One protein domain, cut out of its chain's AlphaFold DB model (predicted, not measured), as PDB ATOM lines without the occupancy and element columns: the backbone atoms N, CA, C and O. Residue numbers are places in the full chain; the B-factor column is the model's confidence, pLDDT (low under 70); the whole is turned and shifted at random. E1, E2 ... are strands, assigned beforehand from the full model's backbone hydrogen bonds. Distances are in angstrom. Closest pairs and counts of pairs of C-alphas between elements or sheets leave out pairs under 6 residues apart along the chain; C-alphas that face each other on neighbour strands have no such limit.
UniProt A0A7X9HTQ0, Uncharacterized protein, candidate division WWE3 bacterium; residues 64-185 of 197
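AT A GLANCE: This is residues 64 to 185 of the 197 residues of an uncharacterized protein of candidate division WWE3 bacterium (UniProt A0A7X9HTQ0). The domain is a single sheet of nine strands, E1 to E9, curled like part of a barrel but left open, with its two ends, E1 and E9, well separated. The strands zigzag across it in chain order, and the loop of residues 70 to 81 lies on the open side, between the two edges. The printed part has 122 residues with nine named strands and no named helix, and its class is all strand; the sheet is antiparallel throughout, in the order E1, E2, E3, E4, E5, E6, E7, E8, E9. It is compact, with a radius of gyration of the C-alphas of 14.8 A, and rounded, spanning 42 by 37 by 32 A.

HOW THE PARTS SIT: The sheet is a meander, each strand the antiparallel neighbour of the one before. Its first strand, E1, residues 64 to 69, forms a hairpin with E2, residues 82 to 89, at 152 degrees between directions; N 65 and O 86 are 2.8 A apart, within hydrogen-bond range. E3, residues 99 to 103, pairs with E2 through N 87 and O 101, 2.8 A. E4, residues 107 to 112, pairs with E3 through N 102 and O 109, 2.9 A. E5, residues 123 to 128, pairs with E4 through N 110 and O 125, 2.8 A. E6, residues 133 to 142, pairs with E5 through N 124 and O 137, 2.9 A. E7, residues 148 to 155, pairs with E6 through N 153 and O 136, 2.8 A. E8, residues 161 to 169, pairs with E7 through N 154 and O 163, 2.8 A. E9, residues 176 to 184, pairs with E8 through N 180 and O 166, 2.8 A; the C-alphas of residues 165 and 182 face each other at 4.1 A. E1 and E9 are the edge strands and stand apart.

IN THESE COORDINATES: E1 begins at C-alpha 64, (-13.027, -35.998, -57.769). E2 is 22.6 A long from first to last C-alpha. E6 is the longest strand by residues and measures 26.2 A, beginning at C-alpha 133, (-26.354, -16.707, -59.566). E7 measures 22.6 A and E8 22.2 A. E9 bends by 76 degrees at residue 181 and ends at C-alpha 184, (-40.502, -15.670, -49.580).

THE WHOLE: The two C-alphas farthest apart, those of Pro 94 and Val 185, are 42.6 A apart. The sheet is twisted. The link from E1 to E2 is long, with 12 residues. The printed part has no cut. Its mean pLDDT is 89.2, and residues 90 to 99 are under 70.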
ATOM      1  N   ILE A  64     -11.610 -35.946 -57.411       85.06
ATOM      2  CA  ILE A  64     -13.027 -35.998 -57.769       85.06
ATOM      3  C   ILE A  64     -13.624 -37.203 -57.060       85.06
ATOM      4  O   ILE A  64     -13.249 -38.347 -57.335       85.06
ATOM      5  N   HIS A  65     -14.586 -36.937 -56.188       88.31
ATOM      6  CA  HIS A  65     -15.354 -37.946 -55.479       88.31
ATOM      7  C   HIS A  65     -16.770 -37.973 -56.034       88.31
ATOM      8  O   HIS A  65     -17.470 -36.964 -56.010       88.31
ATOM      9  N   LEU A  66     -17.215 -39.127 -56.525       92.00
ATOM     10  CA  LEU A  66     -18.633 -39.334 -56.797       92.00
ATOM     11  C   LEU A  66     -19.319 -39.700 -55.480       92.00
ATOM     12  O   LEU A  66     -19.011 -40.739 -54.893       92.00
ATOM     13  N   ILE A  67     -20.232 -38.848 -55.022       91.56
ATOM     14  CA  ILE A  67     -21.006 -39.073 -53.805       91.56
ATOM     15  C   ILE A  67     -22.381 -39.604 -54.199       91.56
ATOM     16  O   ILE A  67     -23.080 -38.997 -55.008       91.56
ATOM     17  N   THR A  68     -22.771 -40.726 -53.595       93.56
ATOM     18  CA  THR A  68     -24.093 -41.338 -53.765       93.56
ATOM     19  C   THR A  68     -24.784 -41.440 -52.410       93.56
ATOM     20  O   THR A  68     -24.299 -42.129 -51.509       93.56
ATOM     21  N   ILE A  69     -25.938 -40.793 -52.273       91.75
ATOM     22  CA  ILE A  69     -26.775 -40.821 -51.075       91.75
ATOM     23  C   ILE A  69     -27.997 -41.699 -51.358       91.75
ATOM     24  O   ILE A  69     -28.787 -41.434 -52.262       91.75
ATOM     25  N   TYR A  70     -28.136 -42.776 -50.585       93.44
ATOM     26  CA  TYR A  70     -29.224 -43.760 -50.709       93.44
ATOM     27  C   TYR A  70     -30.393 -43.494 -49.754       93.44
ATOM     28  O   TYR A  70     -31.329 -44.291 -49.682       93.44
ATOM     29  N   GLU A  71     -30.312 -42.408 -48.996       89.69
ATOM     30  CA  GLU A  71     -31.307 -42.009 -48.014       89.69
ATOM     31  C   GLU A  71     -32.148 -40.858 -48.560       89.69
ATOM     32  O   GLU A  71     -31.692 -40.072 -49.390       89.69
ATOM     33  N   ASP A  72     -33.391 -40.793 -48.097       89.75
ATOM     34  CA  ASP A  72     -34.278 -39.673 -48.377       89.75
ATOM     35  C   ASP A  72     -33.810 -38.475 -47.542       89.75
ATOM     36  O   ASP A  72     -33.850 -38.520 -46.307       89.75
ATOM     37  N   LEU A  73     -33.280 -37.448 -48.207       87.31
ATOM     38  CA  LEU A  73     -32.748 -36.269 -47.536       87.31
ATOM     39  C   LEU A  73     -33.882 -35.288 -47.235       87.31
ATOM     40  O   LEU A  73     -34.670 -34.969 -48.130       87.31
ATOM     41  N   PRO A  74     -33.939 -34.726 -46.015       83.44
ATOM     42  CA  PRO A  74     -34.827 -33.608 -45.749       83.44
ATOM     43  C   PRO A  74     -34.590 -32.487 -46.772       83.44
ATOM     44  O   PRO A  74     -33.448 -32.152 -47.086       83.44
ATOM     45  N   PHE A  75     -35.676 -31.903 -47.285       88.56
ATOM     46  CA  PHE A  75     -35.668 -30.783 -48.242       88.56
ATOM     47  C   PHE A  75     -35.150 -31.095 -49.659       88.56
ATOM     48  O   PHE A  75     -35.086 -30.185 -50.487       88.56
ATOM     49  N   TYR A  76     -34.844 -32.357 -49.975       87.94
ATOM     50  CA  TYR A  76     -34.555 -32.796 -51.338       87.94
ATOM     51  C   TYR A  76     -35.777 -33.487 -51.960       87.94
ATOM     52  O   TYR A  76     -36.136 -34.594 -51.581       87.94
ATOM     53  N   ASP A  77     -36.393 -32.858 -52.962       85.56
ATOM     54  CA  ASP A  77     -37.590 -33.395 -53.636       85.56
ATOM     55  C   ASP A  77     -37.274 -34.316 -54.838       85.56
ATOM     56  O   ASP A  77     -38.165 -34.676 -55.615       85.56
ATOM     57  N   GLY A  78     -36.001 -34.657 -55.061       86.62
ATOM     58  CA  GLY A  78     -35.587 -35.474 -56.202       86.62
ATOM     59  C   GLY A  78     -35.622 -36.983 -55.940       86.62
ATOM     60  O   GLY A  78     -36.174 -37.472 -54.959       86.62
ATOM     61  N   THR A  79     -35.057 -37.760 -56.865       89.12
ATOM     62  CA  THR A  79     -35.054 -39.227 -56.773       89.12
ATOM     63  C   THR A  79     -33.847 -39.752 -56.005       89.12
ATOM     64  O   THR A  79     -32.744 -39.245 -56.166       89.12
ATOM     65  N   VAL A  80     -34.045 -40.842 -55.262       90.06
ATOM     66  CA  VAL A  80     -32.976 -41.628 -54.628       90.06
ATOM     67  C   VAL A  80     -32.600 -42.826 -55.536       90.06
ATOM     68  O   VAL A  80     -33.508 -43.457 -56.089       90.06
ATOM     69  N   PRO A  81     -31.308 -43.195 -55.690       90.62
ATOM     70  CA  PRO A  81     -30.152 -42.551 -55.079       90.62
ATOM     71  C   PRO A  81     -29.899 -41.168 -55.669       90.62
ATOM     72  O   PRO A  81     -30.071 -40.943 -56.864       90.62
ATOM     73  N   PHE A  82     -29.494 -40.266 -54.790       89.62
ATOM     74  CA  PHE A  82     -29.076 -38.933 -55.156       89.62
ATOM     75  C   PHE A  82     -27.565 -38.917 -55.383       89.62
ATOM     76  O   PHE A  82     -26.811 -39.394 -54.535       89.62
ATOM     77  N   GLU A  83     -27.126 -38.390 -56.522       93.12
ATOM     78  CA  GLU A  83     -25.724 -38.414 -56.941       93.12
ATOM     79  C   GLU A  83     -25.227 -37.012 -57.272       93.12
ATOM     80  O   GLU A  83     -25.928 -36.217 -57.901       93.12
ATOM     81  N   PHE A  84     -24.002 -36.713 -56.848       92.88
ATOM     82  CA  PHE A  84     -23.304 -35.484 -57.205       92.88
ATOM     83  C   PHE A  84     -21.794 -35.682 -57.134       92.88
ATOM     84  O   PHE A  84     -21.293 -36.574 -56.446       92.88
ATOM     85  N   GLU A  85     -21.055 -34.845 -57.853       92.69
ATOM     86  CA  GLU A  85     -19.596 -34.857 -57.788       92.69
ATOM     87  C   GLU A  85     -19.122 -33.844 -56.747       92.69
ATOM     88  O   GLU A  85     -19.536 -32.685 -56.770       92.69
ATOM     89  N   ALA A  86     -18.224 -34.265 -55.862       90.38
ATOM     90  CA  ALA A  86     -17.496 -33.397 -54.955       90.38
ATOM     91  C   ALA A  86     -16.049 -33.278 -55.424       90.38
ATOM     92  O   ALA A  86     -15.340 -34.274 -55.550       90.38
ATOM     93  N   TRP A  87     -15.627 -32.057 -55.733       87.81
ATOM     94  CA  TRP A  87     -14.271 -31.774 -56.178       87.81
ATOM     95  C   TRP A  87     -13.532 -31.026 -55.079       87.81
ATOM     96  O   TRP A  87     -14.003 -30.001 -54.574       87.81
ATOM     97  N   GLU A  88     -12.348 -31.523 -54.749       82.50
ATOM     98  CA  GLU A  88     -11.428 -30.872 -53.828       82.50
ATOM     99  C   GLU A  88     -10.350 -30.127 -54.611       82.50
ATOM    100  O   GLU A  88      -9.604 -30.704 -55.406       82.50
ATOM    101  N   LEU A  89     -10.283 -28.814 -54.389       72.25
ATOM    102  CA  LEU A  89      -9.335 -27.920 -55.040       72.25
ATOM    103  C   LEU A  89      -8.179 -27.625 -54.085       72.25
ATOM    104  O   LEU A  89      -8.377 -26.910 -53.091       72.25
ATOM    105  N   PRO A  90      -6.962 -28.112 -54.368       64.75
ATOM    106  CA  PRO A  90      -5.848 -27.972 -53.451       64.75
ATOM    107  C   PRO A  90      -5.193 -26.585 -53.505       64.75
ATOM    108  O   PRO A  90      -3.981 -26.541 -53.654       64.75
ATOM    109  N   LEU A  91      -5.909 -25.460 -53.303       62.56
ATOM    110  CA  LEU A  91      -5.255 -24.191 -52.923       62.56
ATOM    111  C   LEU A  91      -4.027 -23.764 -53.779       62.56
ATOM    112  O   LEU A  91      -3.860 -24.203 -54.890       62.56
ATOM    113  N   ASN A  92      -3.048 -23.023 -53.278       56.50
ATOM    114  CA  ASN A  92      -1.617 -23.216 -53.569       56.50
ATOM    115  C   ASN A  92      -0.834 -22.767 -52.315       56.50
ATOM    116  O   ASN A  92      -1.095 -21.662 -51.836       56.50
ATOM    117  N   PRO A  93       0.101 -23.563 -51.753       52.38
ATOM    118  CA  PRO A  93       0.775 -23.222 -50.495       52.38
ATOM    119  C   PRO A  93       1.336 -21.785 -50.502       52.38
ATOM    120  O   PRO A  93       1.842 -21.349 -51.539       52.38
ATOM    121  N   PRO A  94       1.315 -21.042 -49.374       52.31
ATOM    122  CA  PRO A  94       1.228 -21.533 -47.994       52.31
ATOM    123  C   PRO A  94      -0.130 -21.315 -47.294       52.31
ATOM    124  O   PRO A  94      -0.224 -21.556 -46.093       52.31
ATOM    125  N   TYR A  95      -1.166 -20.867 -48.009       53.59
ATOM    126  CA  TYR A  95      -2.457 -20.474 -47.427       53.59
ATOM    127  C   TYR A  95      -3.609 -21.129 -48.190       53.59
ATOM    128  O   TYR A  95      -4.157 -20.524 -49.106       53.59
ATOM    129  N   ASN A  96      -3.971 -22.366 -47.850       52.81
ATOM    130  CA  ASN A  96      -4.955 -23.104 -48.643       52.81
ATOM    131  C   ASN A  96      -6.207 -23.418 -47.849       52.81
ATOM    132  O   ASN A  96      -6.249 -24.485 -47.243       52.81
ATOM    133  N   PRO A  97      -7.244 -22.563 -47.871       55.72
ATOM    134  CA  PRO A  97      -8.581 -23.097 -47.687       55.72
ATOM    135  C   PRO A  97      -8.839 -24.093 -48.820       55.72
ATOM    136  O   PRO A  97      -8.609 -23.786 -49.987       55.72
ATOM    137  N   LEU A  98      -9.245 -25.317 -48.490       62.25
ATOM    138  CA  LEU A  98      -9.783 -26.241 -49.485       62.25
ATOM    139  C   LEU A  98     -10.978 -25.541 -50.142       62.25
ATOM    140  O   LEU A  98     -11.905 -25.169 -49.437       62.25
ATOM    141  N   LYS A  99     -10.984 -25.320 -51.461       66.31
ATOM    142  CA  LYS A  99     -12.241 -24.955 -52.136       66.31
ATOM    143  C   LYS A  99     -12.927 -26.276 -52.453       66.31
ATOM    144  O   LYS A  99     -12.387 -27.093 -53.193       66.31
ATOM    145  N   MET A 100     -14.078 -26.500 -51.834       82.25
ATOM    146  CA  MET A 100     -14.916 -27.645 -52.158       82.25
ATOM    147  C   MET A 100     -15.954 -27.190 -53.171       82.25
ATOM    148  O   MET A 100     -16.508 -26.091 -53.064       82.25
ATOM    149  N   LEU A 101     -16.169 -28.014 -54.181       88.12
ATOM    150  CA  LEU A 101     -17.124 -27.758 -55.239       88.12
ATOM    151  C   LEU A 101     -18.064 -28.949 -55.335       88.12
ATOM    152  O   LEU A 101     -17.600 -30.068 -55.526       88.12
ATOM    153  N   TYR A 102     -19.366 -28.704 -55.229       92.56
ATOM    154  CA  TYR A 102     -20.383 -29.713 -55.506       92.56
ATOM    155  C   TYR A 102     -21.008 -29.448 -56.871       92.56
ATOM    156  O   TYR A 102     -21.515 -28.356 -57.137       92.56
ATOM    157  N   ILE A 103     -20.953 -30.447 -57.748       91.25
ATOM    158  CA  ILE A 103     -21.508 -30.391 -59.096       91.25
ATOM    159  C   ILE A 103     -22.735 -31.289 -59.148       91.25
ATOM    160  O   ILE A 103     -22.639 -32.511 -59.050       91.25
ATOM    161  N   PHE A 104     -23.880 -30.653 -59.360       92.00
ATOM    162  CA  PHE A 104     -25.161 -31.305 -59.582       92.00
ATOM    163  C   PHE A 104     -25.539 -31.217 -61.065       92.00
ATOM    164  O   PHE A 104     -24.913 -30.482 -61.846       92.00
ATOM    165  N   ASP A 105     -26.598 -31.923 -61.464       90.25
ATOM    166  CA  ASP A 105     -27.071 -31.948 -62.854       90.25
ATOM    167  C   ASP A 105     -27.330 -30.541 -63.413       90.25
ATOM    168  O   ASP A 105     -26.880 -30.203 -64.509       90.25
ATOM    169  N   ASN A 106     -28.000 -29.686 -62.633       91.81
ATOM    170  CA  ASN A 106     -28.499 -28.391 -63.107       91.81
ATOM    171  C   ASN A 106     -27.788 -27.173 -62.504       91.81
ATOM    172  O   ASN A 106     -27.946 -26.066 -63.018       91.81
ATOM    173  N   PHE A 107     -26.999 -27.356 -61.448       94.12
ATOM    174  CA  PHE A 107     -26.319 -26.262 -60.761       94.12
ATOM    175  C   PHE A 107     -24.981 -26.705 -60.173       94.12
ATOM    176  O   PHE A 107     -24.627 -27.885 -60.179       94.12
ATOM    177  N   ILE A 108     -24.206 -25.727 -59.730       92.81
ATOM    178  CA  ILE A 108     -22.865 -25.900 -59.187       92.81
ATOM    179  C   ILE A 108     -22.760 -25.046 -57.927       92.81
ATOM    180  O   ILE A 108     -23.044 -23.850 -57.986       92.81
ATOM    181  N   THR A 109     -22.331 -25.644 -56.816       94.31
ATOM    182  CA  THR A 109     -22.156 -24.956 -55.532       94.31
ATOM    183  C   THR A 109     -20.681 -24.883 -55.159       94.31
ATOM    184  O   THR A 109     -20.012 -25.903 -55.014       94.31
ATOM    185  N   PHE A 110     -20.175 -23.669 -54.971       91.19
ATOM    186  CA  PHE A 110     -18.822 -23.394 -54.505       91.19
ATOM    187  C   PHE A 110     -18.836 -23.058 -53.023       91.19
ATOM    188  O   PHE A 110     -19.590 -22.182 -52.607       91.19
ATOM    189  N   PHE A 111     -17.943 -23.673 -52.255       90.75
ATOM    190  CA  PHE A 111     -17.768 -23.398 -50.833       90.75
ATOM    191  C   PHE A 111     -16.430 -22.697 -50.574       90.75
ATOM    192  O   PHE A 111     -15.400 -23.077 -51.134       90.75
ATOM    193  N   SER A 112     -16.432 -21.687 -49.702       86.81
ATOM    194  CA  SER A 112     -15.217 -21.048 -49.174       86.81
ATOM    195  C   SER A 112     -15.075 -21.276 -47.683       86.81
ATOM    196  O   SER A 112     -16.072 -21.301 -46.964       86.81
ATOM    197  N   TYR A 113     -13.832 -21.327 -47.226       85.81
ATOM    198  CA  TYR A 113     -13.466 -21.534 -45.834       85.81
ATOM    199  C   TYR A 113     -12.636 -20.329 -45.391       85.81
ATOM    200  O   TYR A 113     -11.596 -20.050 -45.987       85.81
ATOM    201  N   ASP A 114     -13.097 -19.611 -44.366       83.50
ATOM    202  CA  ASP A 114     -12.333 -18.502 -43.779       83.50
ATOM    203  C   ASP A 114     -11.164 -19.041 -42.927       83.50
ATOM    204  O   ASP A 114     -10.086 -18.447 -42.896       83.50
ATOM    205  N   ASP A 115     -11.352 -20.208 -42.298       80.50
ATOM    206  CA  ASP A 115     -10.313 -20.984 -41.613       80.50
ATOM    207  C   ASP A 115     -10.221 -22.398 -42.222       80.50
ATOM    208  O   ASP A 115     -11.097 -23.231 -41.960       80.50
ATOM    209  N   PRO A 116      -9.156 -22.711 -42.987       74.38
ATOM    210  CA  PRO A 116      -8.952 -24.038 -43.568       74.38
ATOM    211  C   PRO A 116      -8.903 -25.155 -42.529       74.38
ATOM    212  O   PRO A 116      -9.232 -26.297 -42.826       74.38
ATOM    213  N   THR A 117      -8.426 -24.835 -41.325       77.44
ATOM    214  CA  THR A 117      -8.190 -25.820 -40.269       77.44
ATOM    215  C   THR A 117      -9.472 -26.217 -39.551       77.44
ATOM    216  O   THR A 117      -9.496 -27.258 -38.901       77.44
ATOM    217  N   SER A 118     -10.540 -25.425 -39.708       82.69
ATOM    218  CA  SER A 118     -11.854 -25.730 -39.141       82.69
ATOM    219  C   SER A 118     -12.547 -26.903 -39.833       82.69
ATOM    220  O   SER A 118     -13.359 -27.572 -39.203       82.69
ATOM    221  N   GLY A 119     -12.256 -27.139 -41.120       83.56
ATOM    222  CA  GLY A 119     -12.983 -28.115 -41.938       83.56
ATOM    223  C   GLY A 119     -14.458 -27.761 -42.180       83.56
ATOM    224  O   GLY A 119     -15.218 -28.619 -42.615       83.56
ATOM    225  N   ILE A 120     -14.880 -26.520 -41.901       88.31
ATOM    226  CA  ILE A 120     -16.272 -26.073 -42.052       88.31
ATOM    227  C   ILE A 120     -16.332 -24.906 -43.035       88.31
ATOM    228  O   ILE A 120     -15.681 -23.873 -42.844       88.31
ATOM    229  N   ALA A 121     -17.144 -25.053 -44.084       91.00
ATOM    230  CA  ALA A 121     -17.351 -23.984 -45.051       91.00
ATOM    231  C   ALA A 121     -18.014 -22.772 -44.373       91.00
ATOM    232  O   ALA A 121     -19.004 -22.900 -43.655       91.00
ATOM    233  N   SER A 122     -17.463 -21.580 -44.603       91.62
ATOM    234  CA  SER A 122     -17.937 -20.317 -44.026       91.62
ATOM    235  C   SER A 122     -18.932 -19.595 -44.932       91.62
ATOM    236  O   SER A 122     -19.777 -18.849 -44.444       91.62
ATOM    237  N   ARG A 123     -18.840 -19.795 -46.252       92.62
ATOM    238  CA  ARG A 123     -19.784 -19.249 -47.240       92.62
ATOM    239  C   ARG A 123     -19.947 -20.205 -48.412       92.62
ATOM    240  O   ARG A 123     -19.039 -20.994 -48.688       92.62
ATOM    241  N   ALA A 124     -21.052 -20.070 -49.134       94.00
ATOM    242  CA  ALA A 124     -21.287 -20.771 -50.384       94.00
ATOM    243  C   ALA A 124     -21.933 -19.869 -51.444       94.00
ATOM    244  O   ALA A 124     -22.657 -18.928 -51.117       94.00
ATOM    245  N   ARG A 125     -21.687 -20.186 -52.717       93.75
ATOM    246  CA  ARG A 125     -22.394 -19.621 -53.874       93.75
ATOM    247  C   ARG A 125     -22.848 -20.721 -54.803       93.75
ATOM    248  O   ARG A 125     -22.065 -21.616 -55.113       93.75
ATOM    249  N   THR A 126     -24.066 -20.594 -55.300       95.12
ATOM    250  CA  THR A 126     -24.651 -21.555 -56.226       95.12
ATOM    251  C   THR A 126     -24.995 -20.882 -57.538       95.12
ATOM    252  O   THR A 126     -25.656 -19.845 -57.550       95.12
ATOM    253  N   TYR A 127     -24.576 -21.494 -58.642       94.38
ATOM    254  CA  TYR A 127     -24.821 -21.000 -59.990       94.38
ATOM    255  C   TYR A 127     -25.503 -22.056 -60.853       94.38
ATOM    256  O   TYR A 127     -25.264 -23.254 -60.689       94.38
ATOM    257  N   ASP A 128     -26.308 -21.611 -61.812       93.81
ATOM    258  CA  ASP A 128     -26.751 -22.467 -62.909       93.81
ATOM    259  C   ASP A 128     -25.598 -22.759 -63.895       93.81
ATOM    260  O   ASP A 128     -24.505 -22.190 -63.825       93.81
ATOM    261  N   LYS A 129     -25.836 -23.652 -64.863       88.75
ATOM    262  CA  LYS A 129     -24.845 -23.997 -65.906       88.75
ATOM    263  C   LYS A 129     -24.527 -22.851 -66.880       88.75
ATOM    264  O   LYS A 129     -23.584 -22.970 -67.659       88.75
ATOM    265  N   ALA A 130     -25.314 -21.778 -66.879       89.50
ATOM    266  CA  ALA A 130     -25.097 -20.568 -67.667       89.50
ATOM    267  C   ALA A 130     -24.403 -19.452 -66.857       89.50
ATOM    268  O   ALA A 130     -24.275 -18.335 -67.362       89.50
ATOM    269  N   ASN A 131     -23.913 -19.760 -65.648       87.19
ATOM    270  CA  ASN A 131     -23.289 -18.841 -64.690       87.19
ATOM    271  C   ASN A 131     -24.241 -17.778 -64.103       87.19
ATOM    272  O   ASN A 131     -23.786 -16.742 -63.616       87.19
ATOM    273  N   GLY A 132     -25.552 -18.014 -64.125       92.81
ATOM    274  CA  GLY A 132     -26.527 -17.226 -63.374       92.81
ATOM    275  C   GLY A 132     -26.455 -17.552 -61.881       92.81
ATOM    276  O   GLY A 132     -26.483 -18.723 -61.509       92.81
ATOM    277  N   LEU A 133     -26.347 -16.533 -61.022       94.19
ATOM    278  CA  LEU A 133     -26.354 -16.707 -59.566       94.19
ATOM    279  C   LEU A 133     -27.753 -17.133 -59.103       94.19
ATOM    280  O   LEU A 133     -28.723 -16.412 -59.327       94.19
ATOM    281  N   LEU A 134     -27.839 -18.288 -58.448       95.81
ATOM    282  CA  LEU A 134     -29.089 -18.864 -57.949       95.81
ATOM    283  C   LEU A 134     -29.251 -18.684 -56.442       95.81
ATOM    284  O   LEU A 134     -30.360 -18.439 -55.970       95.81
ATOM    285  N   ALA A 135     -28.161 -18.817 -55.686       97.19
ATOM    286  CA  ALA A 135     -28.190 -18.689 -54.236       97.19
ATOM    287  C   ALA A 135     -26.827 -18.318 -53.640       97.19
ATOM    288  O   ALA A 135     -25.772 -18.560 -54.235       97.19
ATOM    289  N   GLU A 136     -26.871 -17.753 -52.438       96.50
ATOM    290  CA  GLU A 136     -25.727 -17.548 -51.554       96.50
ATOM    291  C   GLU A 136     -26.049 -18.086 -50.157       96.50
ATOM    292  O   GLU A 136     -27.202 -18.053 -49.726       96.50
ATOM    293  N   ALA A 137     -25.027 -18.529 -49.427       96.62
ATOM    294  CA  ALA A 137     -25.165 -18.882 -48.021       96.62
ATOM    295  C   ALA A 137     -23.949 -18.468 -47.188       96.62
ATOM    296  O   ALA A 137     -22.833 -18.356 -47.701       96.62
ATOM    297  N   GLN A 138     -24.166 -18.265 -45.890       95.56
ATOM    298  CA  GLN A 138     -23.139 -17.895 -44.920       95.56
ATOM    299  C   GLN A 138     -23.338 -18.624 -43.595       95.56
ATOM    300  O   GLN A 138     -24.443 -18.663 -43.064       95.56
ATOM    301  N   LEU A 139     -22.237 -19.113 -43.029       95.25
ATOM    302  CA  LEU A 139     -22.158 -19.583 -41.652       95.25
ATOM    303  C   LEU A 139     -22.422 -18.423 -40.679       95.25
ATOM    304  O   LEU A 139     -21.667 -17.448 -40.654       95.25
ATOM    305  N   GLU A 140     -23.469 -18.543 -39.864       95.88
ATOM    306  CA  GLU A 140     -23.777 -17.594 -38.788       95.88
ATOM    307  C   GLU A 140     -23.218 -18.070 -37.440       95.88
ATOM    308  O   GLU A 140     -22.630 -17.279 -36.701       95.88
ATOM    309  N   GLU A 141     -23.388 -19.356 -37.114       96.25
ATOM    310  CA  GLU A 141     -23.038 -19.909 -35.803       96.25
ATOM    311  C   GLU A 141     -22.670 -21.398 -35.890       96.25
ATOM    312  O   GLU A 141     -23.177 -22.137 -36.735       96.25
ATOM    313  N   ILE A 142     -21.805 -21.847 -34.977       95.62
ATOM    314  CA  ILE A 142     -21.582 -23.265 -34.679       95.62
ATOM    315  C   ILE A 142     -22.036 -23.500 -33.237       95.62
ATOM    316  O   ILE A 142     -21.497 -22.896 -32.307       95.62
ATOM    317  N   LEU A 143     -23.026 -24.369 -33.051       96.25
ATOM    318  CA  LEU A 143     -23.572 -24.696 -31.737       96.25
ATOM    319  C   LEU A 143     -22.626 -25.626 -30.962       96.25
ATOM    320  O   LEU A 143     -21.728 -26.259 -31.516       96.25
ATOM    321  N   GLY A 144     -22.835 -25.735 -29.647       94.69
ATOM    322  CA  GLY A 144     -21.956 -26.506 -28.755       94.69
ATOM    323  C   GLY A 144     -21.891 -28.016 -29.032       94.69
ATOM    324  O   GLY A 144     -21.002 -28.682 -28.506       94.69
ATOM    325  N   ASP A 145     -22.809 -28.554 -29.835       94.75
ATOM    326  CA  ASP A 145     -22.836 -29.947 -30.296       94.75
ATOM    327  C   ASP A 145     -22.254 -30.141 -31.709       94.75
ATOM    328  O   ASP A 145     -22.230 -31.261 -32.216       94.75
ATOM    329  N   GLY A 146     -21.751 -29.069 -32.330       93.50
ATOM    330  CA  GLY A 146     -21.204 -29.077 -33.685       93.50
ATOM    331  C   GLY A 146     -22.232 -28.815 -34.785       93.50
ATOM    332  O   GLY A 146     -21.835 -28.753 -35.948       93.50
ATOM    333  N   THR A 147     -23.514 -28.636 -34.451       95.94
ATOM    334  CA  THR A 147     -24.538 -28.216 -35.416       95.94
ATOM    335  C   THR A 147     -24.157 -26.869 -36.015       95.94
ATOM    336  O   THR A 147     -23.819 -25.925 -35.295       95.94
ATOM    337  N   VAL A 148     -24.234 -26.770 -37.336       96.00
ATOM    338  CA  VAL A 148     -23.934 -25.545 -38.077       96.00
ATOM    339  C   VAL A 148     -25.238 -24.809 -38.376       96.00
ATOM    340  O   VAL A 148     -26.213 -25.415 -38.817       96.00
ATOM    341  N   VAL A 149     -25.263 -23.499 -38.134       97.50
ATOM    342  CA  VAL A 149     -26.365 -22.617 -38.531       97.50
ATOM    343  C   VAL A 149     -25.897 -21.751 -39.690       97.50
ATOM    344  O   VAL A 149     -24.924 -21.004 -39.555       97.50
ATOM    345  N   ILE A 150     -26.599 -21.843 -40.817       97.56
ATOM    346  CA  ILE A 150     -26.346 -21.014 -41.997       97.56
ATOM    347  C   ILE A 150     -27.542 -20.117 -42.298       97.56
ATOM    348  O   ILE A 150     -28.684 -20.510 -42.079       97.56
ATOM    349  N   LEU A 151     -27.275 -18.940 -42.850       97.56
ATOM    350  CA  LEU A 151     -28.251 -18.126 -43.565       97.56
ATOM    351  C   LEU A 151     -28.134 -18.436 -45.056       97.56
ATOM    352  O   LEU A 151     -27.028 -18.376 -45.590       97.56
ATOM    353  N   GLU A 152     -29.250 -18.702 -45.729       97.12
ATOM    354  CA  GLU A 152     -29.320 -18.891 -47.183       97.12
ATOM    355  C   GLU A 152     -30.236 -17.853 -47.836       97.12
ATOM    356  O   GLU A 152     -31.258 -17.460 -47.274       97.12
ATOM    357  N   VAL A 153     -29.860 -17.396 -49.029       97.62
ATOM    358  CA  VAL A 153     -30.581 -16.393 -49.823       97.62
ATOM    359  C   VAL A 153     -30.647 -16.879 -51.263       97.62
ATOM    360  O   VAL A 153     -29.617 -17.194 -51.852       97.62
ATOM    361  N   HIS A 154     -31.848 -16.958 -51.833       97.25
ATOM    362  CA  HIS A 154     -32.084 -17.416 -53.201       97.25
ATOM    363  C   HIS A 154     -32.561 -16.261 -54.076       97.25
ATOM    364  O   HIS A 154     -33.347 -15.405 -53.651       97.25
ATOM    365  N   TYR A 155     -32.127 -16.293 -55.329       96.31
ATOM    366  CA  TYR A 155     -32.353 -15.248 -56.312       96.31
ATOM    367  C   TYR A 155     -33.162 -15.782 -57.494       96.31
ATOM    368  O   TYR A 155     -33.016 -16.938 -57.892       96.31
ATOM    369  N   ASN A 156     -34.005 -14.932 -58.078       95.38
ATOM    370  CA  ASN A 156     -34.548 -15.192 -59.408       95.38
ATOM    371  C   ASN A 156     -33.529 -14.817 -60.498       95.38
ATOM    372  O   ASN A 156     -32.474 -14.238 -60.245       95.38
ATOM    373  N   LYS A 157     -33.891 -15.090 -61.752       93.75
ATOM    374  CA  LYS A 157     -33.098 -14.749 -62.947       93.75
ATOM    375  C   LYS A 157     -32.759 -13.257 -63.100       93.75
ATOM    376  O   LYS A 157     -31.847 -12.925 -63.851       93.75
ATOM    377  N   ASP A 158     -33.530 -12.374 -62.466       94.62
ATOM    378  CA  ASP A 158     -33.352 -10.922 -62.525       94.62
ATOM    379  C   ASP A 158     -32.445 -10.429 -61.372       94.62
ATOM    380  O   ASP A 158     -32.156  -9.237 -61.271       94.62
ATOM    381  N   GLY A 159     -31.953 -11.348 -60.528       91.75
ATOM    382  CA  GLY A 159     -31.099 -11.069 -59.373       91.75
ATOM    383  C   GLY A 159     -31.868 -10.584 -58.143       91.75
ATOM    384  O   GLY A 159     -31.260 -10.108 -57.186       91.75
ATOM    385  N   GLU A 160     -33.198 -10.674 -58.150       94.00
ATOM    386  CA  GLU A 160     -34.032 -10.282 -57.018       94.00
ATOM    387  C   GLU A 160     -34.143 -11.437 -56.021       94.00
ATOM    388  O   GLU A 160     -34.279 -12.598 -56.408       94.00
ATOM    389  N   ILE A 161     -34.139 -11.115 -54.728       95.38
ATOM    390  CA  ILE A 161     -34.341 -12.103 -53.666       95.38
ATOM    391  C   ILE A 161     -35.769 -12.633 -53.748       95.38
ATOM    392  O   ILE A 161     -36.726 -11.862 -53.653       95.38
ATOM    393  N   ILE A 162     -35.906 -13.950 -53.853       95.88
ATOM    394  CA  ILE A 162     -37.205 -14.636 -53.842       95.88
ATOM    395  C   ILE A 162     -37.427 -15.474 -52.591       95.88
ATOM    396  O   ILE A 162     -38.572 -15.785 -52.260       95.88
ATOM    397  N   PHE A 163     -36.349 -15.815 -51.888       96.69
ATOM    398  CA  PHE A 163     -36.404 -16.592 -50.663       96.69
ATOM    399  C   PHE A 163     -35.161 -16.349 -49.812       96.69
ATOM    400  O   PHE A 163     -34.073 -16.152 -50.346       96.69
ATOM    401  N   TRP A 164     -35.320 -16.385 -48.495       97.50
ATOM    402  CA  TRP A 164     -34.213 -16.577 -47.570       97.50
ATOM    403  C   TRP A 164     -34.702 -17.269 -46.303       97.50
ATOM    404  O   TRP A 164     -35.866 -17.126 -45.917       97.50
ATOM    405  N   CYS A 165     -33.824 -18.022 -45.653       97.81
ATOM    406  CA  CYS A 165     -34.093 -18.639 -44.361       97.81
ATOM    407  C   CYS A 165     -32.790 -18.897 -43.608       97.81
ATOM    408  O   CYS A 165     -31.693 -18.723 -44.144       97.81
ATOM    409  N   ARG A 166     -32.918 -19.325 -42.356       97.81
ATOM    410  CA  ARG A 166     -31.835 -19.980 -41.634       97.81
ATOM    411  C   ARG A 166     -32.025 -21.484 -41.672       97.81
ATOM    412  O   ARG A 166     -33.148 -21.966 -41.542       97.81
ATOM    413  N   SER A 167     -30.921 -22.207 -41.752       97.81
ATOM    414  CA  SER A 167     -30.911 -23.663 -41.816       97.81
ATOM    415  C   SER A 167     -30.008 -24.238 -40.728       97.81
ATOM    416  O   SER A 167     -28.906 -23.733 -40.503       97.81
ATOM    417  N   ARG A 168     -30.465 -25.301 -40.052       97.25
ATOM    418  CA  ARG A 168     -29.613 -26.141 -39.197       97.25
ATOM    419  C   ARG A 168     -29.068 -27.299 -40.008       97.25
ATOM    420  O   ARG A 168     -29.820 -28.008 -40.676       97.25
ATOM    421  N   ILE A 169     -27.767 -27.490 -39.907       96.69
ATOM    422  CA  ILE A 169     -27.014 -28.533 -40.579       96.69
ATOM    423  C   ILE A 169     -26.487 -29.498 -39.517       96.69
ATOM    424  O   ILE A 169     -25.775 -29.083 -38.594       96.69
ATOM    425  N   ALA A 170     -26.817 -30.779 -39.682       94.25
ATOM    426  CA  ALA A 170     -26.364 -31.868 -38.834       94.25
ATOM    427  C   ALA A 170     -24.831 -31.890 -38.736       94.25
ATOM    428  O   ALA A 170     -24.145 -31.772 -39.762       94.25
ATOM    429  N   PRO A 171     -24.266 -32.128 -37.542       89.50
ATOM    430  CA  PRO A 171     -22.836 -32.359 -37.418       89.50
ATOM    431  C   PRO A 171     -22.425 -33.631 -38.180       89.50
ATOM    432  O   PRO A 171     -23.206 -34.574 -38.309       89.50
ATOM    433  N   ILE A 172     -21.163 -33.684 -38.621       85.19
ATOM    434  CA  ILE A 172     -20.492 -34.840 -39.256       85.19
ATOM    435  C   ILE A 172     -20.972 -35.157 -40.678       85.19
ATOM    436  O   ILE A 172     -20.150 -35.333 -41.565       85.19
ATOM    437  N   LEU A 173     -22.280 -35.293 -40.898       85.69
ATOM    438  CA  LEU A 173     -22.819 -35.643 -42.219       85.69
ATOM    439  C   LEU A 173     -23.097 -34.412 -43.081       85.69
ATOM    440  O   LEU A 173     -23.210 -34.531 -44.298       85.69
ATOM    441  N   GLY A 174     -23.239 -33.241 -42.456       92.19
ATOM    442  CA  GLY A 174     -23.491 -32.005 -43.179       92.19
ATOM    443  C   GLY A 174     -24.891 -31.917 -43.786       92.19
ATOM    444  O   GLY A 174     -25.135 -31.055 -44.620       92.19
ATOM    445  N   PHE A 175     -25.824 -32.797 -43.421       94.00
ATOM    446  CA  PHE A 175     -27.177 -32.765 -43.974       94.00
ATOM    447  C   PHE A 175     -28.016 -31.669 -43.331       94.00
ATOM    448  O   PHE A 175     -27.963 -31.464 -42.119       94.00
ATOM    449  N   LYS A 176     -28.823 -30.980 -44.135       95.88
ATOM    450  CA  LYS A 176     -29.807 -30.024 -43.623       95.88
ATOM    451  C   LYS A 176     -30.896 -30.765 -42.838       95.88
ATOM    452  O   LYS A 176     -31.511 -31.695 -43.351       95.88
ATOM    453  N   GLU A 177     -31.146 -30.341 -41.603       95.56
ATOM    454  CA  GLU A 177     -32.146 -30.949 -40.710       95.56
ATOM    455  C   GLU A 177     -33.403 -30.091 -40.556       95.56
ATOM    456  O   GLU A 177     -34.507 -30.617 -40.424       95.56
ATOM    457  N   GLU A 178     -33.251 -28.766 -40.573       96.50
ATOM    458  CA  GLU A 178     -34.336 -27.826 -40.290       96.50
ATOM    459  C   GLU A 178     -34.135 -26.509 -41.037       96.50
ATOM    460  O   GLU A 178     -33.006 -26.034 -41.159       96.50
ATOM    461  N   GLU A 179     -35.244 -25.888 -41.443       97.25
ATOM    462  CA  GLU A 179     -35.307 -24.493 -41.882       97.25
ATOM    463  C   GLU A 179     -36.189 -23.686 -40.931       97.25
ATOM    464  O   GLU A 179     -37.266 -24.130 -40.526       97.25
ATOM    465  N   PHE A 180     -35.745 -22.482 -40.591       96.94
ATOM    466  CA  PHE A 180     -36.447 -21.556 -39.711       96.94
ATOM    467  C   PHE A 180     -36.228 -20.107 -40.161       96.94
ATOM    468  O   PHE A 180     -35.389 -19.827 -41.015       96.94
ATOM    469  N   ASP A 181     -37.029 -19.178 -39.630       96.06
ATOM    470  CA  ASP A 181     -37.046 -17.773 -40.065       96.06
ATOM    471  C   ASP A 181     -37.172 -17.620 -41.596       96.06
ATOM    472  O   ASP A 181     -36.487 -16.812 -42.216       96.06
ATOM    473  N   SER A 182     -38.017 -18.440 -42.232       96.25
ATOM    474  CA  SER A 182     -38.163 -18.452 -43.689       96.25
ATOM    475  C   SER A 182     -39.040 -17.308 -44.198       96.25
ATOM    476  O   SER A 182     -40.144 -17.066 -43.700       96.25
ATOM    477  N   HIS A 183     -38.589 -16.658 -45.266       96.25
ATOM    478  CA  HIS A 183     -39.291 -15.574 -45.940       96.25
ATOM    479  C   HIS A 183     -39.254 -15.765 -47.456       96.25
ATOM    480  O   HIS A 183     -38.218 -16.098 -48.018       96.25
ATOM    481  N   GLY A 184     -40.377 -15.502 -48.129       95.00
ATOM    482  CA  GLY A 184     -40.502 -15.670 -49.580       95.00
ATOM    483  C   GLY A 184     -40.979 -17.065 -49.994       95.00
ATOM    484  O   GLY A 184     -41.640 -17.756 -49.219       95.00
ATOM    485  N   VAL A 185     -40.693 -17.453 -51.237       94.06
ATOM    486  CA  VAL A 185     -41.086 -18.745 -51.819       94.06
ATOM    487  C   VAL A 185     -39.843 -19.446 -52.346       94.06
ATOM    488  O   VAL A 185     -39.229 -18.986 -53.307       94.06
TER     489      VAL A 185